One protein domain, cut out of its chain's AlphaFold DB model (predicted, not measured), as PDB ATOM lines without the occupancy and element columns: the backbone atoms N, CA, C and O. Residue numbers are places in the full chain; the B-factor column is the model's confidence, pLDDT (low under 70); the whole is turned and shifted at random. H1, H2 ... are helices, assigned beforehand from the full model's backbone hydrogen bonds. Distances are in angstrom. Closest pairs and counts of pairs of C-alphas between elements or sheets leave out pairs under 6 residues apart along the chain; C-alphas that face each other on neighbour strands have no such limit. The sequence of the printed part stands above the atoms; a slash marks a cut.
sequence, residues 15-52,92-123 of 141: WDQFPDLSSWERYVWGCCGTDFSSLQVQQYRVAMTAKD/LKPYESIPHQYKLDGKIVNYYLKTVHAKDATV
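Overview. This is residues 15 to 52 and 92 to 123 of the 141 residues of the protein "Inositol-pentakisphosphate 2-kinase" of Cervus elaphus hippelaphus (UniProt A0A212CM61). Two helices, H1 and H2, make an open V joined at a tight link, and the long helix H3 begins at the open side of this V and runs away from it as an arm. Residues 104 to 123, of which 104 to 120 belong to H3, stick out free of the rest, and this arm makes much of the length. The printed part has 70 residues with three named helices, in the order H1, H2, H3, and no named strand; the class is all helix. The whole is loose, with a radius of gyration of the C-alphas of 15.5 A, and flat, spanning 50 by 28 by 15 A.

Arrangement. H3, residues 97 to 120, is the longest helix. H1, residues 21 to 31, and H3 are close but not clearly touching; their closest C-alphas, those of Leu 21 and Pro 99, are 6.7 A apart. Their lines are about perpendicular, but only just, at 70.0 degrees. H2, residues 34 to 52, and H3 are near each other, with 7 pairs of C-alphas within 10 A; the closest are 8.1 A apart. H1 and H2 are close but not clearly touching; their closest C-alphas, those of Val 28 and Ser 37, are 6.1 A apart. They run opposite ways at a steep tilt of 44 degrees. In H1, H2 and H3 every O i to N i+4 pair is within hydrogen-bond range.

Along the chain. H3 has 24 residues and measures 34.3 A from C-alpha 97 at (116.490, 131.792, 84.515) to C-alpha 120 at (136.752, 118.921, 109.042). H2 has 19 residues and measures 27.9 A. H1 has 11 residues, measures 15.5 A and begins with C-alpha 21 at (110.204, 127.103, 93.599).

Size, cuts and confidence. The two C-alphas farthest apart, those of Asp 35 and Thr 122, are 49.6 A apart. Residues 53 to 91 are cut out, and C-alphas 52 and 92 are 10.2 A apart across the cut. Confidence is low, with pLDDT under 70, at residues 15 to 37 and 117 to 123.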
ATOM      1  N   TRP A  15     114.075 130.614 102.801       42.69
ATOM      2  CA  TRP A  15     114.263 129.740 101.651       42.69
ATOM      3  C   TRP A  15     114.441 128.254 102.009       42.69
ATOM      4  O   TRP A  15     114.097 127.405 101.193       42.69
ATOM      5  N   ASP A  16     114.900 127.927 103.221       46.94
ATOM      6  CA  ASP A  16     115.115 126.546 103.693       46.94
ATOM      7  C   ASP A  16     113.796 125.821 104.015       46.94
ATOM      8  O   ASP A  16     113.757 124.599 104.150       46.94
ATOM      9  N   GLN A  17     112.693 126.568 104.129       51.22
ATOM     10  CA  GLN A  17     111.363 126.030 104.414       51.22
ATOM     11  C   GLN A  17     110.659 125.478 103.157       51.22
ATOM     12  O   GLN A  17     109.629 124.813 103.279       51.22
ATOM     13  N   PHE A  18     111.185 125.750 101.953       53.53
ATOM     14  CA  PHE A  18     110.502 125.455 100.692       53.53
ATOM     15  C   PHE A  18     111.355 124.548  99.789       53.53
ATOM     16  O   PHE A  18     112.379 124.987  99.263       53.53
ATOM     17  N   PRO A  19     110.939 123.284  99.584       54.09
ATOM     18  CA  PRO A  19     111.724 122.291  98.848       54.09
ATOM     19  C   PRO A  19     111.746 122.518  97.327       54.09
ATOM     20  O   PRO A  19     112.553 121.904  96.629       54.09
ATOM     21  N   ASP A  20     110.865 123.375  96.800       54.47
ATOM     22  CA  ASP A  20     110.833 123.751  95.390       54.47
ATOM     23  C   ASP A  20     110.305 125.185  95.175       54.47
ATOM     24  O   ASP A  20     109.632 125.766  96.035       54.47
ATOM     25  N   LEU A  21     110.617 125.752  94.001       51.88
ATOM     26  CA  LEU A  21     110.204 127.103  93.599       51.88
ATOM     27  C   LEU A  21     108.680 127.278  93.630       51.88
ATOM     28  O   LEU A  21     108.189 128.318  94.046       51.88
ATOM     29  N   SER A  22     107.933 126.242  93.252       56.00
ATOM     30  CA  SER A  22     106.468 126.221  93.235       56.00
ATOM     31  C   SER A  22     105.829 126.263  94.634       56.00
ATOM     32  O   SER A  22     104.680 126.687  94.782       56.00
ATOM     33  N   SER A  23     106.543 125.826  95.671       59.34
ATOM     34  CA  SER A  23     106.142 125.915  97.073       59.34
ATOM     35  C   SER A  23     106.479 127.287  97.652       59.34
ATOM     36  O   SER A  23     105.703 127.805  98.454       59.34
ATOM     37  N   TRP A  24     107.585 127.892  97.210       56.72
ATOM     38  CA  TRP A  24     107.930 129.277  97.527       56.72
ATOM     39  C   TRP A  24     106.946 130.258  96.875       56.72
ATOM     40  O   TRP A  24     106.384 131.115  97.552       56.72
ATOM     41  N   GLU A  25     106.628 130.058  95.594       52.94
ATOM     42  CA  GLU A  25     105.617 130.819  94.854       52.94
ATOM     43  C   GLU A  25     104.236 130.716  95.513       52.94
ATOM     44  O   GLU A  25     103.588 131.739  95.713       52.94
ATOM     45  N   ARG A  26     103.803 129.522  95.945       56.84
ATOM     46  CA  ARG A  26     102.538 129.350  96.688       56.84
ATOM     47  C   ARG A  26     102.514 130.071  98.035       56.84
ATOM     48  O   ARG A  26     101.459 130.559  98.427       56.84
ATOM     49  N   TYR A  27     103.636 130.136  98.749       53.50
ATOM     50  CA  TYR A  27     103.719 130.825 100.039       53.50
ATOM     51  C   TYR A  27     103.759 132.351  99.878       53.50
ATOM     52  O   TYR A  27     103.013 133.067 100.544       53.50
ATOM     53  N   VAL A  28     104.561 132.853  98.938       51.00
ATOM     54  CA  VAL A  28     104.645 134.285  98.614       51.00
ATOM     55  C   VAL A  28     103.313 134.801  98.060       51.00
ATOM     56  O   VAL A  28     102.862 135.869  98.467       51.00
ATOM     57  N   TRP A  29     102.643 134.024  97.206       52.94
ATOM     58  CA  TRP A  29     101.316 134.347  96.667       52.94
ATOM     59  C   TRP A  29     100.182 134.142  97.686       52.94
ATOM     60  O   TRP A  29      99.147 134.796  97.607       52.94
ATOM     61  N   GLY A  30     100.355 133.231  98.650       50.94
ATOM     62  CA  GLY A  30      99.358 132.916  99.676       50.94
ATOM     63  C   GLY A  30      99.306 133.912 100.842       50.94
ATOM     64  O   GLY A  30      98.257 134.044 101.471       50.94
ATOM     65  N   CYS A  31     100.403 134.622 101.131       53.56
ATOM     66  CA  CYS A  31     100.501 135.555 102.265       53.56
ATOM     67  C   CYS A  31     100.595 137.039 101.872       53.56
ATOM     68  O   CYS A  31     100.400 137.906 102.723       53.56
ATOM     69  N   CYS A  32     100.894 137.358 100.614       53.12
ATOM     70  CA  CYS A  32     101.027 138.725 100.124       53.12
ATOM     71  C   CYS A  32     100.270 138.886  98.806       53.12
ATOM     72  O   CYS A  32     100.276 137.988  97.968       53.12
ATOM     73  N   GLY A  33      99.607 140.034  98.624       56.72
ATOM     74  CA  GLY A  33      98.872 140.338  97.395       56.72
ATOM     75  C   GLY A  33      99.742 140.166  96.145       56.72
ATOM     76  O   GLY A  33     100.966 140.317  96.199       56.72
ATOM     77  N   THR A  34      99.105 139.865  95.014       57.31
ATOM     78  CA  THR A  34      99.748 139.567  93.720       57.31
ATOM     79  C   THR A  34     100.824 140.584  93.331       57.31
ATOM     80  O   THR A  34     101.884 140.213  92.820       57.31
ATOM     81  N   ASP A  35     100.606 141.851  93.674       65.12
ATOM     82  CA  ASP A  35     101.501 142.967  93.371       65.12
ATOM     83  C   ASP A  35     102.860 142.838  94.072       65.12
ATOM     84  O   ASP A  35     103.905 143.092  93.468       65.12
ATOM     85  N   PHE A  36     102.873 142.360  95.318       67.62
ATOM     86  CA  PHE A  36     104.093 142.201  96.108       67.62
ATOM     87  C   PHE A  36     104.965 141.051  95.591       67.62
ATOM     88  O   PHE A  36     106.185 141.193  95.497       67.62
ATOM     89  N   SER A  37     104.339 139.942  95.178       68.56
ATOM     90  CA  SER A  37     105.052 138.811  94.569       68.56
ATOM     91  C   SER A  37     105.746 139.217  93.261       68.56
ATOM     92  O   SER A  37     106.913 138.891  93.037       68.56
ATOM     93  N   SER A  38     105.066 140.020  92.433       74.38
ATOM     94  CA  SER A  38     105.609 140.496  91.162       74.38
ATOM     95  C   SER A  38     106.802 141.434  91.368       74.38
ATOM     96  O   SER A  38     107.807 141.323  90.665       74.38
ATOM     97  N   LEU A  39     106.742 142.299  92.386       81.31
ATOM     98  CA  LEU A  39     107.807 143.244  92.701       81.31
ATOM     99  C   LEU A  39     109.087 142.533  93.150       81.31
ATOM    100  O   LEU A  39     110.170 142.889  92.689       81.31
ATOM    101  N   GLN A  40     108.974 141.504  93.994       82.56
ATOM    102  CA  GLN A  40     110.131 140.725  94.447       82.56
ATOM    103  C   GLN A  40     110.826 140.004  93.294       82.56
ATOM    104  O   GLN A  40     112.052 140.028  93.197       82.56
ATOM    105  N   VAL A  41     110.051 139.415  92.381       87.06
ATOM    106  CA  VAL A  41     110.591 138.774  91.176       87.06
ATOM    107  C   VAL A  41     111.332 139.791  90.307       87.06
ATOM    108  O   VAL A  41     112.438 139.513  89.842       87.06
ATOM    109  N   GLN A  42     110.772 140.986  90.102       87.62
ATOM    110  CA  GLN A  42     111.446 142.028  89.319       87.62
ATOM    111  C   GLN A  42     112.729 142.518  90.001       87.62
ATOM    112  O   GLN A  42     113.768 142.611  89.348       87.62
ATOM    113  N   GLN A  43     112.696 142.761  91.313       89.38
ATOM    114  CA  GLN A  43     113.881 143.139  92.088       89.38
ATOM    115  C   GLN A  43     114.971 142.066  92.013       89.38
ATOM    116  O   GLN A  43     116.140 142.392  91.807       89.38
ATOM    117  N   TYR A  44     114.595 140.791  92.104       90.75
ATOM    118  CA  TYR A  44     115.526 139.677  91.959       90.75
ATOM    119  C   TYR A  44     116.189 139.664  90.577       90.75
ATOM    120  O   TYR A  44     117.401 139.496  90.478       90.75
ATOM    121  N   ARG A  45     115.437 139.913  89.499       91.50
ATOM    122  CA  ARG A  45     115.991 139.976  88.133       91.50
ATOM    123  C   ARG A  45     116.967 141.135  87.941       91.50
ATOM    124  O   ARG A  45     118.008 140.959  87.303       91.50
ATOM    125  N   VAL A  46     116.667 142.294  88.523       91.88
ATOM    126  CA  VAL A  46     117.595 143.434  88.548       91.88
ATOM    127  C   VAL A  46     118.871 143.055  89.301       91.88
ATOM    128  O   VAL A  46     119.967 143.271  88.789       91.88
ATOM    129  N   ALA A  47     118.744 142.406  90.461       92.94
ATOM    130  CA  ALA A  47     119.888 141.947  91.245       92.94
ATOM    131  C   ALA A  47     120.734 140.896  90.505       92.94
ATOM    132  O   ALA A  47     121.958 140.981  90.534       92.94
ATOM    133  N   MET A  48     120.111 139.945  89.796       93.31
ATOM    134  CA  MET A  48     120.836 138.972  88.967       93.31
ATOM    135  C   MET A  48     121.663 139.661  87.874       93.31
ATOM    136  O   MET A  48     122.788 139.260  87.608       93.31
ATOM    137  N   THR A  49     121.123 140.714  87.260       93.69
ATOM    138  CA  THR A  49     121.823 141.473  86.213       93.69
ATOM    139  C   THR A  49     122.983 142.272  86.801       93.69
ATOM    140  O   THR A  49     124.095 142.204  86.298       93.69
ATOM    141  N   ALA A  50     122.758 142.961  87.922       94.25
ATOM    142  CA  ALA A  50     123.799 143.714  88.616       94.25
ATOM    143  C   ALA A  50     124.932 142.826  89.166       94.25
ATOM    144  O   ALA A  50     126.053 143.296  89.324       94.25
ATOM    145  N   LYS A  51     124.652 141.552  89.467       93.94
ATOM    146  CA  LYS A  51     125.659 140.579  89.912       93.94
ATOM    147  C   LYS A  51     126.550 140.080  88.769       93.94
ATOM    148  O   LYS A  51     127.708 139.760  89.016       93.94
ATOM    149  N   ASP A  52     126.005 140.013  87.557       94.38
ATOM    150  CA  ASP A  52     126.673 139.452  86.380       94.38
ATOM    151  C   ASP A  52     127.199 140.525  85.405       94.38
ATOM    152  O   ASP A  52     127.682 140.173  84.330       94.38
ATOM    153  N   LEU A  92     118.578 142.691  81.120       90.69
ATOM    154  CA  LEU A  92     117.781 142.116  82.193       90.69
ATOM    155  C   LEU A  92     117.628 140.606  81.994       90.69
ATOM    156  O   LEU A  92     117.097 140.145  80.980       90.69
ATOM    157  N   LYS A  93     118.020 139.830  83.007       91.25
ATOM    158  CA  LYS A  93     117.897 138.370  82.955       91.25
ATOM    159  C   LYS A  93     116.439 137.929  82.716       91.25
ATOM    160  O   LYS A  93     115.513 138.522  83.291       91.25
ATOM    161  N   PRO A  94     116.202 136.898  81.887       91.81
ATOM    162  CA  PRO A  94     114.862 136.371  81.630       91.81
ATOM    163  C   PRO A  94     114.245 135.780  82.907       91.81
ATOM    164  O   PRO A  94     114.955 135.399  83.832       91.81
ATOM    165  N   TYR A  95     112.918 135.713  82.991       86.62
ATOM    166  CA  TYR A  95     112.245 135.145  84.169       86.62
ATOM    167  C   TYR A  95     112.513 133.633  84.297       86.62
ATOM    168  O   TYR A  95     112.692 133.091  85.385       86.62
ATOM    169  N   GLU A  96     112.670 132.966  83.160       89.81
ATOM    170  CA  GLU A  96     112.943 131.541  83.014       89.81
ATOM    171  C   GLU A  96     114.312 131.132  83.584       89.81
ATOM    172  O   GLU A  96     114.559 129.943  83.798       89.81
ATOM    173  N   SER A  97     115.207 132.088  83.871       88.88
ATOM    174  CA  SER A  97     116.490 131.792  84.515       88.88
ATOM    175  C   SER A  97     116.372 131.578  86.025       88.88
ATOM    176  O   SER A  97     117.272 130.977  86.609       88.88
ATOM    177  N   ILE A  98     115.284 132.018  86.671       88.56
ATOM    178  CA  ILE A  98     115.116 131.928  88.133       88.56
ATOM    179  C   ILE A  98     115.104 130.462  88.617       88.56
ATOM    180  O   ILE A  98     115.898 130.130  89.504       88.56
ATOM    181  N   PRO A  99     114.316 129.534  88.026       90.62
ATOM    182  CA  PRO A  99     114.347 128.128  88.436       90.62
ATOM    183  C   PRO A  99     115.712 127.467  88.213       90.62
ATOM    184  O   PRO A  99     116.128 126.594  88.976       90.62
ATOM    185  N   HIS A 100     116.416 127.863  87.150       91.94
ATOM    186  CA  HIS A 100     117.763 127.376  86.876       91.94
ATOM    187  C   HIS A 100     118.752 127.858  87.943       91.94
ATOM    188  O   HIS A 100     119.515 127.051  88.476       91.94
ATOM    189  N   GLN A 101     118.689 129.140  88.308       91.12
ATOM    190  CA  GLN A 101     119.556 129.734  89.317       91.12
ATOM    191  C   GLN A 101     119.357 129.090  90.691       91.12
ATOM    192  O   GLN A 101     120.339 128.784  91.359       91.12
ATOM    193  N   TYR A 102     118.115 128.788  91.070       89.94
ATOM    194  CA  TYR A 102     117.814 128.051  92.300       89.94
ATOM    195  C   TYR A 102     118.473 126.662  92.329       89.94
ATOM    196  O   TYR A 102     119.116 126.282  93.307       89.94
ATOM    197  N   LYS A 103     118.387 125.905  91.226       93.31
ATOM    198  CA  LYS A 103     119.036 124.585  91.123       93.31
ATOM    199  C   LYS A 103     120.559 124.682  91.194       93.31
ATOM    200  O   LYS A 103     121.197 123.794  91.760       93.31
ATOM    201  N   LEU A 104     121.147 125.710  90.582       94.88
ATOM    202  CA  LEU A 104     122.586 125.948  90.658       94.88
ATOM    203  C   LEU A 104     123.018 126.302  92.078       94.88
ATOM    204  O   LEU A 104     123.985 125.722  92.565       94.88
ATOM    205  N   ASP A 105     122.285 127.187  92.746       92.94
ATOM    206  CA  ASP A 105     122.576 127.604  94.114       92.94
ATOM    207  C   ASP A 105     122.578 126.407  95.073       92.94
ATOM    208  O   ASP A 105     123.570 126.158  95.760       92.94
ATOM    209  N   GLY A 106     121.558 125.546  94.988       92.19
ATOM    210  CA  GLY A 106     121.506 124.310  95.770       92.19
ATOM    211  C   GLY A 106     122.695 123.373  95.515       92.19
ATOM    212  O   GLY A 106     123.215 122.761  96.450       92.19
ATOM    213  N   LYS A 107     123.187 123.274  94.271       95.81
ATOM    214  CA  LYS A 107     124.402 122.498  93.960       95.81
ATOM    215  C   LYS A 107     125.648 123.126  94.581       95.81
ATOM    216  O   LYS A 107     126.462 122.389  95.135       95.81
ATOM    217  N   ILE A 108     125.791 124.448  94.496       94.31
ATOM    218  CA  ILE A 108     126.930 125.195  95.044       94.31
ATOM    219  C   ILE A 108     126.977 125.036  96.565       94.31
ATOM    220  O   ILE A 108     128.003 124.612  97.098       94.31
ATOM    221  N   VAL A 109     125.862 125.294  97.252       94.31
ATOM    222  CA  VAL A 109     125.761 125.186  98.714       94.31
ATOM    223  C   VAL A 109     126.016 123.752  99.166       94.31
ATOM    224  O   VAL A 109     126.860 123.522 100.027       94.31
ATOM    225  N   ASN A 110     125.364 122.763  98.550       93.94
ATOM    226  CA  ASN A 110     125.560 121.357  98.908       93.94
ATOM    227  C   ASN A 110     127.013 120.905  98.694       93.94
ATOM    228  O   ASN A 110     127.577 120.200  99.529       93.94
ATOM    229  N   TYR A 111     127.637 121.311  97.585       95.00
ATOM    230  CA  TYR A 111     129.038 121.000  97.321       95.00
ATOM    231  C   TYR A 111     129.963 121.656  98.349       95.00
ATOM    232  O   TYR A 111     130.851 120.990  98.885       95.00
ATOM    233  N   TYR A 112     129.738 122.933  98.658       92.75
ATOM    234  CA  TYR A 112     130.503 123.656  99.666       92.75
ATOM    235  C   TYR A 112     130.381 122.985 101.036       92.75
ATOM    236  O   TYR A 112     131.401 122.640 101.624       92.75
ATOM    237  N   LEU A 113     129.160 122.699 101.500       91.38
ATOM    238  CA  LEU A 113     128.915 122.033 102.782       91.38
ATOM    239  C   LEU A 113     129.583 120.656 102.843       91.38
ATOM    240  O   LEU A 113     130.294 120.365 103.801       91.38
ATOM    241  N   LYS A 114     129.443 119.824 101.801       90.06
ATOM    242  CA  LYS A 114     130.129 118.521 101.726       90.06
ATOM    243  C   LYS A 114     131.646 118.663 101.777       90.06
ATOM    244  O   LYS A 114     132.307 117.868 102.435       90.06
ATOM    245  N   THR A 115     132.195 119.669 101.102       86.06
ATOM    246  CA  THR A 115     133.641 119.922 101.074       86.06
ATOM    247  C   THR A 115     134.147 120.441 102.418       86.06
ATOM    248  O   THR A 115     135.221 120.036 102.847       86.06
ATOM    249  N   VAL A 116     133.389 121.301 103.101       80.75
ATOM    250  CA  VAL A 116     133.716 121.790 104.449       80.75
ATOM    251  C   VAL A 116     133.652 120.646 105.460       80.75
ATOM    252  O   VAL A 116     134.638 120.412 106.146       80.75
ATOM    253  N   HIS A 117     132.588 119.840 105.463       64.81
ATOM    254  CA  HIS A 117     132.489 118.667 106.339       64.81
ATOM    255  C   HIS A 117     133.561 117.602 106.041       64.81
ATOM    256  O   HIS A 117     134.083 116.975 106.961       64.81
ATOM    257  N   ALA A 118     133.944 117.414 104.774       60.59
ATOM    258  CA  ALA A 118     135.061 116.542 104.402       60.59
ATOM    259  C   ALA A 118     136.430 117.126 104.805       60.59
ATOM    260  O   ALA A 118     137.349 116.373 105.137       60.59
ATOM    261  N   LYS A 119     136.574 118.459 104.810       55.88
ATOM    262  CA  LYS A 119     137.754 119.162 105.330       55.88
ATOM    263  C   LYS A 119     137.828 119.100 106.852       55.88
ATOM    264  O   LYS A 119     138.920 118.893 107.349       55.88
ATOM    265  N   ASP A 120     136.726 119.141 107.587       54.19
ATOM    266  CA  ASP A 120     136.752 118.921 109.042       54.19
ATOM    267  C   ASP A 120     137.178 117.483 109.400       54.19
ATOM    268  O   ASP A 120     137.787 117.254 110.442       54.19
ATOM    269  N   ALA A 121     136.961 116.519 108.495       52.56
ATOM    270  CA  ALA A 121     137.495 115.160 108.612       52.56
ATOM    271  C   ALA A 121     138.968 115.010 108.156       52.56
ATOM    272  O   ALA A 121     139.593 113.997 108.463       52.56
ATOM    273  N   THR A 122     139.538 115.991 107.437       53.41
ATOM    274  CA  THR A 122     140.858 115.882 106.765       53.41
ATOM    275  C   THR A 122     141.872 116.974 107.168       53.41
ATOM    276  O   THR A 122     143.077 116.812 106.976       53.41
ATOM    277  N   VAL A 123     141.459 118.086 107.780       50.91
ATOM    278  CA  VAL A 123     142.314 119.243 108.105       50.91
ATOM    279  C   VAL A 123     142.773 119.176 109.567       50.91
ATOM    280  O   VAL A 123     142.495 120.028 110.400       50.91
TER     281      VAL A 123